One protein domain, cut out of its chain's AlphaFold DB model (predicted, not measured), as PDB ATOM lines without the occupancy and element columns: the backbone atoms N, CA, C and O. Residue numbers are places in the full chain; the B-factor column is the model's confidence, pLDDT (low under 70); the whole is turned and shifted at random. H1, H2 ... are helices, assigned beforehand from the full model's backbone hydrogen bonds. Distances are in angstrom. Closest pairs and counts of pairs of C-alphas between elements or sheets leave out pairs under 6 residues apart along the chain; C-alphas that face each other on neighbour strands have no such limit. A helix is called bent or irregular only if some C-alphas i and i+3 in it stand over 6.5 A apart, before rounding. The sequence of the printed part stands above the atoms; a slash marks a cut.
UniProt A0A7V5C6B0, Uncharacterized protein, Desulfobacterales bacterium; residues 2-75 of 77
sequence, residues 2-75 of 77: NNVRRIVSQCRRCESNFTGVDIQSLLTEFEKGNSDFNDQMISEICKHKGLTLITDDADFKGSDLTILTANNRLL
ATOM      1  N   ASN A   2     200.649 251.711 325.712       73.50
ATOM      2  CA  ASN A   2     199.377 252.207 326.278       73.50
ATOM      3  C   ASN A   2     198.445 251.090 326.823       73.50
ATOM      4  O   ASN A   2     197.764 251.270 327.830       73.50
ATOM      5  N   ASN A   3     198.481 249.897 326.216       89.44
ATOM      6  CA  ASN A   3     197.583 248.788 326.580       89.44
ATOM      7  C   ASN A   3     197.837 248.229 327.987       89.44
ATOM      8  O   ASN A   3     196.883 247.949 328.698       89.44
ATOM      9  N   VAL A   4     199.095 248.128 328.427       89.19
ATOM     10  CA  VAL A   4     199.432 247.559 329.747       89.19
ATOM     11  C   VAL A   4     198.872 248.419 330.881       89.19
ATOM     12  O   VAL A   4     198.274 247.894 331.814       89.19
ATOM     13  N   ARG A   5     198.980 249.752 330.779       92.69
ATOM     14  CA  ARG A   5     198.395 250.663 331.780       92.69
ATOM     15  C   ARG A   5     196.872 250.558 331.816       92.69
ATOM     16  O   ARG A   5     196.294 250.560 332.898       92.69
ATOM     17  N   ARG A   6     196.236 250.423 330.647       93.75
ATOM     18  CA  ARG A   6     194.788 250.222 330.540       93.75
ATOM     19  C   ARG A   6     194.348 248.895 331.163       93.75
ATOM     20  O   ARG A   6     193.403 248.904 331.940       93.75
ATOM     21  N   ILE A   7     195.061 247.800 330.904       89.81
ATOM     22  CA  ILE A   7     194.795 246.492 331.526       89.81
ATOM     23  C   ILE A   7     194.874 246.615 333.048       89.81
ATOM     24  O   ILE A   7     193.902 246.331 333.735       89.81
ATOM     25  N   VAL A   8     195.980 247.150 333.575       91.56
ATOM     26  CA  VAL A   8     196.165 247.323 335.026       91.56
ATOM     27  C   VAL A   8     195.070 248.204 335.637       91.56
ATOM     28  O   VAL A   8     194.628 247.926 336.746       91.56
ATOM     29  N   SER A   9     194.595 249.233 334.924       94.69
ATOM     30  CA  SER A   9     193.491 250.085 335.393       94.69
ATOM     31  C   SER A   9     192.145 249.358 335.502       94.69
ATOM     32  O   SER A   9     191.268 249.813 336.228       94.69
ATOM     33  N   GLN A  10     191.985 248.234 334.797       94.19
ATOM     34  CA  GLN A  10     190.800 247.375 334.849       94.19
ATOM     35  C   GLN A  10     190.966 246.199 335.825       94.19
ATOM     36  O   GLN A  10     190.005 245.476 336.082       94.19
ATOM     37  N   CYS A  11     192.162 245.996 336.383       93.50
ATOM     38  CA  CYS A  11     192.442 244.917 337.321       93.50
ATOM     39  C   CYS A  11     192.228 245.366 338.769       93.50
ATOM     40  O   CYS A  11     192.630 246.456 339.180       93.50
ATOM     41  N   ARG A  12     191.696 244.463 339.594       93.12
ATOM     42  CA  ARG A  12     191.776 244.590 341.049       93.12
ATOM     43  C   ARG A  12     193.068 243.934 341.529       93.12
ATOM     44  O   ARG A  12     193.282 242.749 341.295       93.12
ATOM     45  N   ARG A  13     193.915 244.697 342.220       91.19
ATOM     46  CA  ARG A  13     195.116 244.156 342.874       91.19
ATOM     47  C   ARG A  13     194.710 243.222 344.013       91.19
ATOM     48  O   ARG A  13     193.706 243.468 344.684       91.19
ATOM     49  N   CYS A  14     195.497 242.179 344.242       91.06
ATOM     50  CA  CYS A  14     195.303 241.276 345.365       91.06
ATOM     51  C   CYS A  14     196.644 240.953 346.026       91.06
ATOM     52  O   CYS A  14     197.669 240.890 345.352       91.06
ATOM     53  N   GLU A  15     196.617 240.778 347.345       92.12
ATOM     54  CA  GLU A  15     197.789 240.355 348.112       92.12
ATOM     55  C   GLU A  15     198.103 238.883 347.857       92.12
ATOM     56  O   GLU A  15     197.178 238.074 347.738       92.12
ATOM     57  N   SER A  16     199.387 238.529 347.858       88.25
ATOM     58  CA  SER A  16     199.871 237.168 347.586       88.25
ATOM     59  C   SER A  16     199.488 236.137 348.649       88.25
ATOM     60  O   SER A  16     199.643 234.946 348.417       88.25
ATOM     61  N   ASN A  17     199.013 236.579 349.820       89.00
ATOM     62  CA  ASN A  17     198.792 235.727 350.991       89.00
ATOM     63  C   ASN A  17     200.052 234.965 351.444       89.00
ATOM     64  O   ASN A  17     199.947 233.937 352.098       89.00
ATOM     65  N   PHE A  18     201.246 235.476 351.127       91.62
ATOM     66  CA  PHE A  18     202.517 234.797 351.395       91.62
ATOM     67  C   PHE A  18     202.684 234.359 352.859       91.62
ATOM     68  O   PHE A  18     203.194 233.281 353.129       91.62
ATOM     69  N   THR A  19     202.197 235.156 353.814       92.94
ATOM     70  CA  THR A  19     202.256 234.828 355.249       92.94
ATOM     71  C   THR A  19     201.375 233.645 355.657       92.94
ATOM     72  O   THR A  19     201.565 233.111 356.743       92.94
ATOM     73  N   GLY A  20     200.382 233.284 354.842       91.31
ATOM     74  CA  GLY A  20     199.484 232.149 355.068       91.31
ATOM     75  C   GLY A  20     199.844 230.904 354.258       91.31
ATOM     76  O   GLY A  20     199.165 229.891 354.394       91.31
ATOM     77  N   VAL A  21     200.874 230.976 353.412       93.69
ATOM     78  CA  VAL A  21     201.357 229.850 352.606       93.69
ATOM     79  C   VAL A  21     202.317 228.999 353.436       93.69
ATOM     80  O   VAL A  21     203.166 229.531 354.156       93.69
ATOM     81  N   ASP A  22     202.229 227.675 353.298       95.00
ATOM     82  CA  ASP A  22     203.243 226.761 353.827       95.00
ATOM     83  C   ASP A  22     204.503 226.810 352.950       95.00
ATOM     84  O   ASP A  22     204.701 226.016 352.026       95.00
ATOM     85  N   ILE A  23     205.355 227.797 353.232       94.94
ATOM     86  CA  ILE A  23     206.566 228.054 352.452       94.94
ATOM     87  C   ILE A  23     207.531 226.863 352.453       94.94
ATOM     88  O   ILE A  23     208.223 226.645 351.463       94.94
ATOM     89  N   GLN A  24     207.560 226.068 353.526       96.25
ATOM     90  CA  GLN A  24     208.460 224.920 353.610       96.25
ATOM     91  C   GLN A  24     208.004 223.796 352.693       96.25
ATOM     92  O   GLN A  24     208.835 223.159 352.041       96.25
ATOM     93  N   SER A  25     206.693 223.594 352.589       95.00
ATOM     94  CA  SER A  25     206.148 222.635 351.640       95.00
ATOM     95  C   SER A  25     206.429 223.065 350.196       95.00
ATOM     96  O   SER A  25     206.862 222.236 349.400       95.00
ATOM     97  N   LEU A  26     206.292 224.359 349.872       94.50
ATOM     98  CA  LEU A  26     206.614 224.858 348.526       94.50
ATOM     99  C   LEU A  26     208.103 224.724 348.177       94.50
ATOM    100  O   LEU A  26     208.457 224.343 347.064       94.50
ATOM    101  N   LEU A  27     208.997 225.017 349.125       96.12
ATOM    102  CA  LEU A  27     210.436 224.843 348.912       96.12
ATOM    103  C   LEU A  27     210.800 223.366 348.725       96.12
ATOM    104  O   LEU A  27     211.576 223.045 347.831       96.12
ATOM    105  N   THR A  28     210.178 222.469 349.494       96.56
ATOM    106  CA  THR A  28     210.377 221.020 349.345       96.56
ATOM    107  C   THR A  28     209.954 220.531 347.957       96.56
ATOM    108  O   THR A  28     210.643 219.706 347.364       96.56
ATOM    109  N   GLU A  29     208.838 221.022 347.410       93.38
ATOM    110  CA  GLU A  29     208.426 220.680 346.040       93.38
ATOM    111  C   GLU A  29     209.332 221.324 344.985       93.38
ATOM    112  O   GLU A  29     209.706 220.666 344.013       93.38
ATOM    113  N   PHE A  30     209.742 222.578 345.192       94.69
ATOM    114  CA  PHE A  30     210.672 223.272 344.300       94.69
ATOM    115  C   PHE A  30     212.008 222.526 344.172       94.69
ATOM    116  O   PHE A  30     212.516 222.345 343.067       94.69
ATOM    117  N   GLU A  31     212.548 222.014 345.280       96.38
ATOM    118  CA  GLU A  31     213.788 221.229 345.301       96.38
ATOM    119  C   GLU A  31     213.709 219.932 344.482       96.38
ATOM    120  O   GLU A  31     214.738 219.439 344.018       96.38
ATOM    121  N   LYS A  32     212.507 219.387 344.244       94.12
ATOM    122  CA  LYS A  32     212.325 218.220 343.364       94.12
ATOM    123  C   LYS A  32     212.504 218.561 341.883       94.12
ATOM    124  O   LYS A  32     212.658 217.643 341.081       94.12
ATOM    125  N   GLY A  33     212.462 219.844 341.515       89.25
ATOM    126  CA  GLY A  33     212.688 220.327 340.150       89.25
ATOM    127  C   GLY A  33     211.527 220.111 339.175       89.25
ATOM    128  O   GLY A  33     211.715 220.266 337.974       89.25
ATOM    129  N   ASN A  34     210.340 219.744 339.670       85.12
ATOM    130  CA  ASN A  34     209.164 219.472 338.832       85.12
ATOM    131  C   ASN A  34     208.260 220.696 338.614       85.12
ATOM    132  O   ASN A  34     207.355 220.635 337.787       85.12
ATOM    133  N   SER A  35     208.453 221.769 339.383       84.81
ATOM    134  CA  SER A  35     207.635 222.982 339.307       84.81
ATOM    135  C   SER A  35     208.430 224.195 339.763       84.81
ATOM    136  O   SER A  35     209.070 224.139 340.818       84.81
ATOM    137  N   ASP A  36     208.314 225.300 339.037       92.69
ATOM    138  CA  ASP A  36     208.931 226.562 339.422       92.69
ATOM    139  C   ASP A  36     208.253 227.175 340.655       92.69
ATOM    140  O   ASP A  36     207.051 227.036 340.896       92.69
ATOM    141  N   PHE A  37     209.031 227.885 341.472       93.56
ATOM    142  CA  PHE A  37     208.529 228.485 342.709       93.56
ATOM    143  C   PHE A  37     207.414 229.520 342.462       93.56
ATOM    144  O   PHE A  37     206.442 229.592 343.219       93.56
ATOM    145  N   ASN A  38     207.517 230.325 341.400       93.75
ATOM    146  CA  ASN A  38     206.472 231.287 341.036       93.75
ATOM    147  C   ASN A  38     205.156 230.604 340.670       93.75
ATOM    148  O   ASN A  38     204.103 231.126 341.032       93.75
ATOM    149  N   ASP A  39     205.197 229.449 340.014       94.31
ATOM    150  CA  ASP A  39     203.983 228.748 339.598       94.31
ATOM    151  C   ASP A  39     203.254 228.151 340.793       94.31
ATOM    152  O   ASP A  39     202.026 228.238 340.893       94.31
ATOM    153  N   GLN A  40     204.019 227.655 341.765       94.38
ATOM    154  CA  GLN A  40     203.496 227.236 343.059       94.38
ATOM    155  C   GLN A  40     202.816 228.403 343.792       94.38
ATOM    156  O   GLN A  40     201.666 228.289 344.217       94.38
ATOM    157  N   MET A  41     203.467 229.568 343.865       95.38
ATOM    158  CA  MET A  41     202.886 230.760 344.495       95.38
ATOM    159  C   MET A  41     201.625 231.267 343.780       95.38
ATOM    160  O   MET A  41     200.654 231.644 344.438       95.38
ATOM    161  N   ILE A  42     201.613 231.285 342.444       95.50
ATOM    162  CA  ILE A  42     200.434 231.666 341.650       95.50
ATOM    163  C   ILE A  42     199.284 230.686 341.910       95.50
ATOM    164  O   ILE A  42     198.149 231.120 342.120       95.50
ATOM    165  N   SER A  43     199.584 229.386 341.963       94.62
ATOM    166  CA  SER A  43     198.603 228.342 342.265       94.62
ATOM    167  C   SER A  43     197.965 228.550 343.637       94.62
ATOM    168  O   SER A  43     196.738 228.560 343.740       94.62
ATOM    169  N   GLU A  44     198.764 228.811 344.672       95.12
ATOM    170  CA  GLU A  44     198.261 229.091 346.021       95.12
ATOM    171  C   GLU A  44     197.376 230.345 346.070       95.12
ATOM    172  O   GLU A  44     196.301 230.334 346.679       95.12
ATOM    173  N   ILE A  45     197.760 231.415 345.364       95.56
ATOM    174  CA  ILE A  45     196.936 232.629 345.251       95.56
ATOM    175  C   ILE A  45     195.582 232.303 344.612       95.56
ATOM    176  O   ILE A  45     194.542 232.743 345.116       95.56
ATOM    177  N   CYS A  46     195.583 231.539 343.517       95.44
ATOM    178  CA  CYS A  46     194.367 231.154 342.809       95.44
ATOM    179  C   CYS A  46     193.450 230.286 343.673       95.44
ATOM    180  O   CYS A  46     192.262 230.599 343.781       95.44
ATOM    181  N   LYS A  47     193.987 229.259 344.341       93.62
ATOM    182  CA  LYS A  47     193.219 228.363 345.219       93.62
ATOM    183  C   LYS A  47     192.615 229.109 346.398       93.62
ATOM    184  O   LYS A  47     191.408 229.053 346.615       93.62
ATOM    185  N   HIS A  48     193.431 229.876 347.118       93.12
ATOM    186  CA  HIS A  48     192.985 230.578 348.318       93.12
ATOM    187  C   HIS A  48     191.933 231.653 348.015       93.12
ATOM    188  O   HIS A  48     191.078 231.955 348.848       93.12
ATOM    189  N   LYS A  49     191.998 232.290 346.842       93.00
ATOM    190  CA  LYS A  49     191.072 233.370 346.465       93.00
ATOM    191  C   LYS A  49     189.936 232.924 345.542       93.00
ATOM    192  O   LYS A  49     189.104 233.763 345.204       93.00
ATOM    193  N   GLY A  50     189.897 231.655 345.135       93.50
ATOM    194  CA  GLY A  50     188.911 231.137 344.184       93.50
ATOM    195  C   GLY A  50     188.990 231.815 342.811       93.50
ATOM    196  O   GLY A  50     187.961 232.190 342.254       93.50
ATOM    197  N   LEU A  51     190.204 232.043 342.298       95.38
ATOM    198  CA  LEU A  51     190.432 232.726 341.020       95.38
ATOM    199  C   LEU A  51     190.671 231.731 339.879       95.38
ATOM    200  O   LEU A  51     191.393 230.749 340.036       95.38
ATOM    201  N   THR A  52     190.140 232.049 338.698       95.88
ATOM    202  CA  THR A  52     190.513 231.402 337.432       95.88
ATOM    203  C   THR A  52     191.850 231.955 336.944       95.88
ATOM    204  O   THR A  52     192.011 233.173 336.833       95.88
ATOM    205  N   LEU A  53     192.798 231.074 336.628       95.69
ATOM    206  CA  LEU A  53     194.089 231.453 336.066       95.69
ATOM    207  C   LEU A  53     193.966 231.622 334.550       95.69
ATOM    208  O   LEU A  53     193.570 230.698 333.844       95.69
ATOM    209  N   ILE A  54     194.325 232.801 334.044       95.19
ATOM    210  CA  ILE A  54     194.492 233.019 332.605       95.19
ATOM    211  C   ILE A  54     195.963 232.804 332.276       95.19
ATOM    212  O   ILE A  54     196.803 233.591 332.711       95.19
ATOM    213  N   THR A  55     196.274 231.751 331.528       95.06
ATOM    214  CA  THR A  55     197.644 231.441 331.106       95.06
ATOM    215  C   THR A  55     197.635 230.597 329.836       95.06
ATOM    216  O   THR A  55     196.684 229.862 329.593       95.06
ATOM    217  N   ASP A  56     198.689 230.693 329.030       95.75
ATOM    218  CA  ASP A  56     198.976 229.738 327.949       95.75
ATOM    219  C   ASP A  56     200.183 228.843 328.285       95.75
ATOM    220  O   ASP A  56     200.617 228.045 327.448       95.75
ATOM    221  N   ASP A  57     200.711 228.974 329.505       93.38
ATOM    222  CA  ASP A  57     201.885 228.261 329.989       93.38
ATOM    223  C   ASP A  57     201.580 226.780 330.241       93.38
ATOM    224  O   ASP A  57     200.694 226.433 331.026       93.38
ATOM    225  N   ALA A  58     202.308 225.914 329.536       90.94
ATOM    226  CA  ALA A  58     202.085 224.475 329.525       90.94
ATOM    227  C   ALA A  58     202.433 223.805 330.861       90.94
ATOM    228  O   ALA A  58     201.922 222.712 331.116       90.94
ATOM    229  N   ASP A  59     203.229 224.456 331.709       89.81
ATOM    230  CA  ASP A  59     203.666 223.900 332.992       89.81
ATOM    231  C   ASP A  59     202.512 223.798 334.003       89.81
ATOM    232  O   ASP A  59     202.539 222.981 334.921       89.81
ATOM    233  N   PHE A  60     201.404 224.509 333.759       91.88
ATOM    234  CA  PHE A  60     200.163 224.363 334.523       91.88
ATOM    235  C   PHE A  60     199.278 223.191 334.063       91.88
ATOM    236  O   PHE A  60     198.188 222.991 334.620       91.88
ATOM    237  N   LYS A  61     199.693 222.402 333.057       90.69
ATOM    238  CA  LYS A  61     198.919 221.243 332.587       90.69
ATOM    239  C   LYS A  61     198.737 220.238 333.726       90.69
ATOM    240  O   LYS A  61     199.698 219.786 334.333       90.69
ATOM    241  N   GLY A  62     197.490 219.833 333.967       86.44
ATOM    242  CA  GLY A  62     197.168 218.859 335.013       86.44
ATOM    243  C   GLY A  62     197.181 219.431 336.432       86.44
ATOM    244  O   GLY A  62     196.999 218.668 337.379       86.44
ATOM    245  N   SER A  63     197.352 220.749 336.589       89.31
ATOM    246  CA  SER A  63     197.072 221.414 337.860       89.31
ATOM    247  C   SER A  63     195.585 221.307 338.217       89.31
ATOM    248  O   SER A  63     194.715 221.111 337.369       89.31
ATOM    249  N   ASP A  64     195.283 221.466 339.498       90.75
ATOM    250  CA  ASP A  64     193.932 221.519 340.059       90.75
ATOM    251  C   ASP A  64     193.285 222.915 339.937       90.75
ATOM    252  O   ASP A  64     192.261 223.196 340.564       90.75
ATOM    253  N   LEU A  65     193.866 223.809 339.131       94.06
ATOM    254  CA  LEU A  65     193.354 225.155 338.902       94.06
ATOM    255  C   LEU A  65     192.283 225.170 337.807       94.06
ATOM    256  O   LEU A  65     192.337 224.435 336.824       94.06
ATOM    257  N   THR A  66     191.338 226.105 337.914       95.06
ATOM    258  CA  THR A  66     190.508 226.465 336.759       95.06
ATOM    259  C   THR A  66     191.334 227.344 335.825       95.06
ATOM    260  O   THR A  66     191.678 228.467 336.197       95.06
ATOM    261  N   ILE A  67     191.637 226.848 334.624       94.69
ATOM    262  CA  ILE A  67     192.455 227.548 333.626       94.69
ATOM    263  C   ILE A  67     191.581 228.056 332.478       94.69
ATOM    264  O   ILE A  67     190.775 227.315 331.916       94.69
ATOM    265  N   LEU A  68     191.779 229.319 332.097       95.56
ATOM    266  CA  LEU A  68     191.291 229.896 330.849       95.56
ATOM    267  C   LEU A  68     192.483 230.150 329.923       95.56
ATOM    268  O   LEU A  68     193.402 230.887 330.267       95.56
ATOM    269  N   THR A  69     192.455 229.549 328.738       95.88
ATOM    270  CA  THR A  69     193.604 229.502 327.828       95.88
ATOM    271  C   THR A  69     193.144 229.412 326.377       95.88
ATOM    272  O   THR A  69     192.063 228.889 326.098       95.88
ATOM    273  N   ALA A  70     193.963 229.914 325.452       95.06
ATOM    274  CA  ALA A  70     193.819 229.632 324.024       95.06
ATOM    275  C   ALA A  70     194.683 228.433 323.584       95.06
ATOM    276  O   ALA A  70     194.517 227.906 322.481       95.06
ATOM    277  N   ASN A  71     195.604 227.978 324.436       94.19
ATOM    278  CA  ASN A  71     196.444 226.814 324.210       94.19
ATOM    279  C   ASN A  71     195.680 225.513 324.509       94.19
ATOM    280  O   ASN A  71     195.667 225.004 325.628       94.19
ATOM    281  N   ASN A  72     195.099 224.909 323.469       89.38
ATOM    282  CA  ASN A  72     194.326 223.665 323.583       89.38
ATOM    283  C   ASN A  72     195.087 222.497 324.237       89.38
ATOM    284  O   ASN A  72     194.452 221.602 324.786       89.38
ATOM    285  N   ARG A  73     196.428 222.495 324.220       88.00
ATOM    286  CA  ARG A  73     197.236 221.428 324.839       88.00
ATOM    287  C   ARG A  73     197.070 221.365 326.360       88.00
ATOM    288  O   ARG A  73     197.280 220.299 326.933       88.00
ATOM    289  N   LEU A  74     196.697 222.483 326.990       86.88
ATOM    290  CA  LEU A  74     196.378 222.563 328.418       86.88
ATOM    291  C   LEU A  74     195.006 221.961 328.756       86.88
ATOM    292  O   LEU A  74     194.787 221.558 329.892       86.88
ATOM    293  N   LEU A  75     194.095 221.891 327.779       83.12
ATOM    294  CA  LEU A  75     192.705 221.454 327.972       83.12
ATOM    295  C   LEU A  75     192.482 219.975 327.636       83.12
ATOM    296  O   LEU A  75     191.452 219.401 327.987       83.12
TER     297      LEU A  75
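What this domain is: This is residues 2 to 75 of the 77 residues of an uncharacterized protein of Desulfobacterales bacterium (UniProt A0A7V5C6B0). A splayed hairpin of two helices, H2 and H3, has a long looped stretch with no named element, residues 50 to 75, on one side of H3, while the first helix, H1, sticks out far from both at the end of an arm, residues 2 to 13. The looped stretch folds back on itself, with residues 53 to 54 and 67 to 68 paired as short parallel strands are. The printed part has 74 residues with three named helices, in the order H1, H2, H3, and no named strand. The class is all helix, though the helices hold 31 of the 74 residues. The whole is only just loose, close to compact, with a radius of gyration of the C-alphas of 13.8 A and spans of 40 by 32 by 22 A.

Where its parts are: H1 is residues 2 to 10, Asn 2 to Gln 10, and measures 13.1 A from first to last C-alpha; C-alpha 2 is at (199.377, 252.207, 326.278). After residues 11 to 22, H2 is residues 23 to 31, Ile 23 to Glu 31, 12.2 A long, with C-alpha 23 at (206.566, 228.054, 352.452). H3, the longest helix, is residues 37 to 49, Phe 37 to Lys 49, 18.5 A long, and its C-alpha 49 is at (191.072, 233.370, 346.465). Residues 50 to 75 follow it.

How they stand to each other: H1 touches no helix and is apart from both H2 and H3. H2 and H3 form a helical hairpin and run opposite ways at a steep tilt of 41 degrees. They touch with 4 pairs of C-alphas within 8 A, and the closest C-alphas are those of Phe 30 and Phe 37, 5.9 A apart. H3 touches H2 with residues 37 to 40 alone, and the two centres are 12.8 A apart. In H1, H2 and H3 every O i to N i+4 pair is within hydrogen-bond range. No helix is bent or irregular.

The domain as a whole: The two C-alphas farthest apart are those of Asn 2 and Thr 28, 40.3 A. Residues 2 to 13 stand free, of which 2 to 10 belong to H1; without them the body of 62 residues spans 33 by 28 by 14 A, with a radius of gyration of 12.0 A. The link from H1 to H2, 12 residues, is long, and the link from H2 to H3, 5 residues, is tight. The C-alphas of residues 50 to 75 lie 6 to 18 A from the mean of all C-alphas. The printed part has no cut. The mean pLDDT of the printed part is 92.5, and no printed residue is under 70.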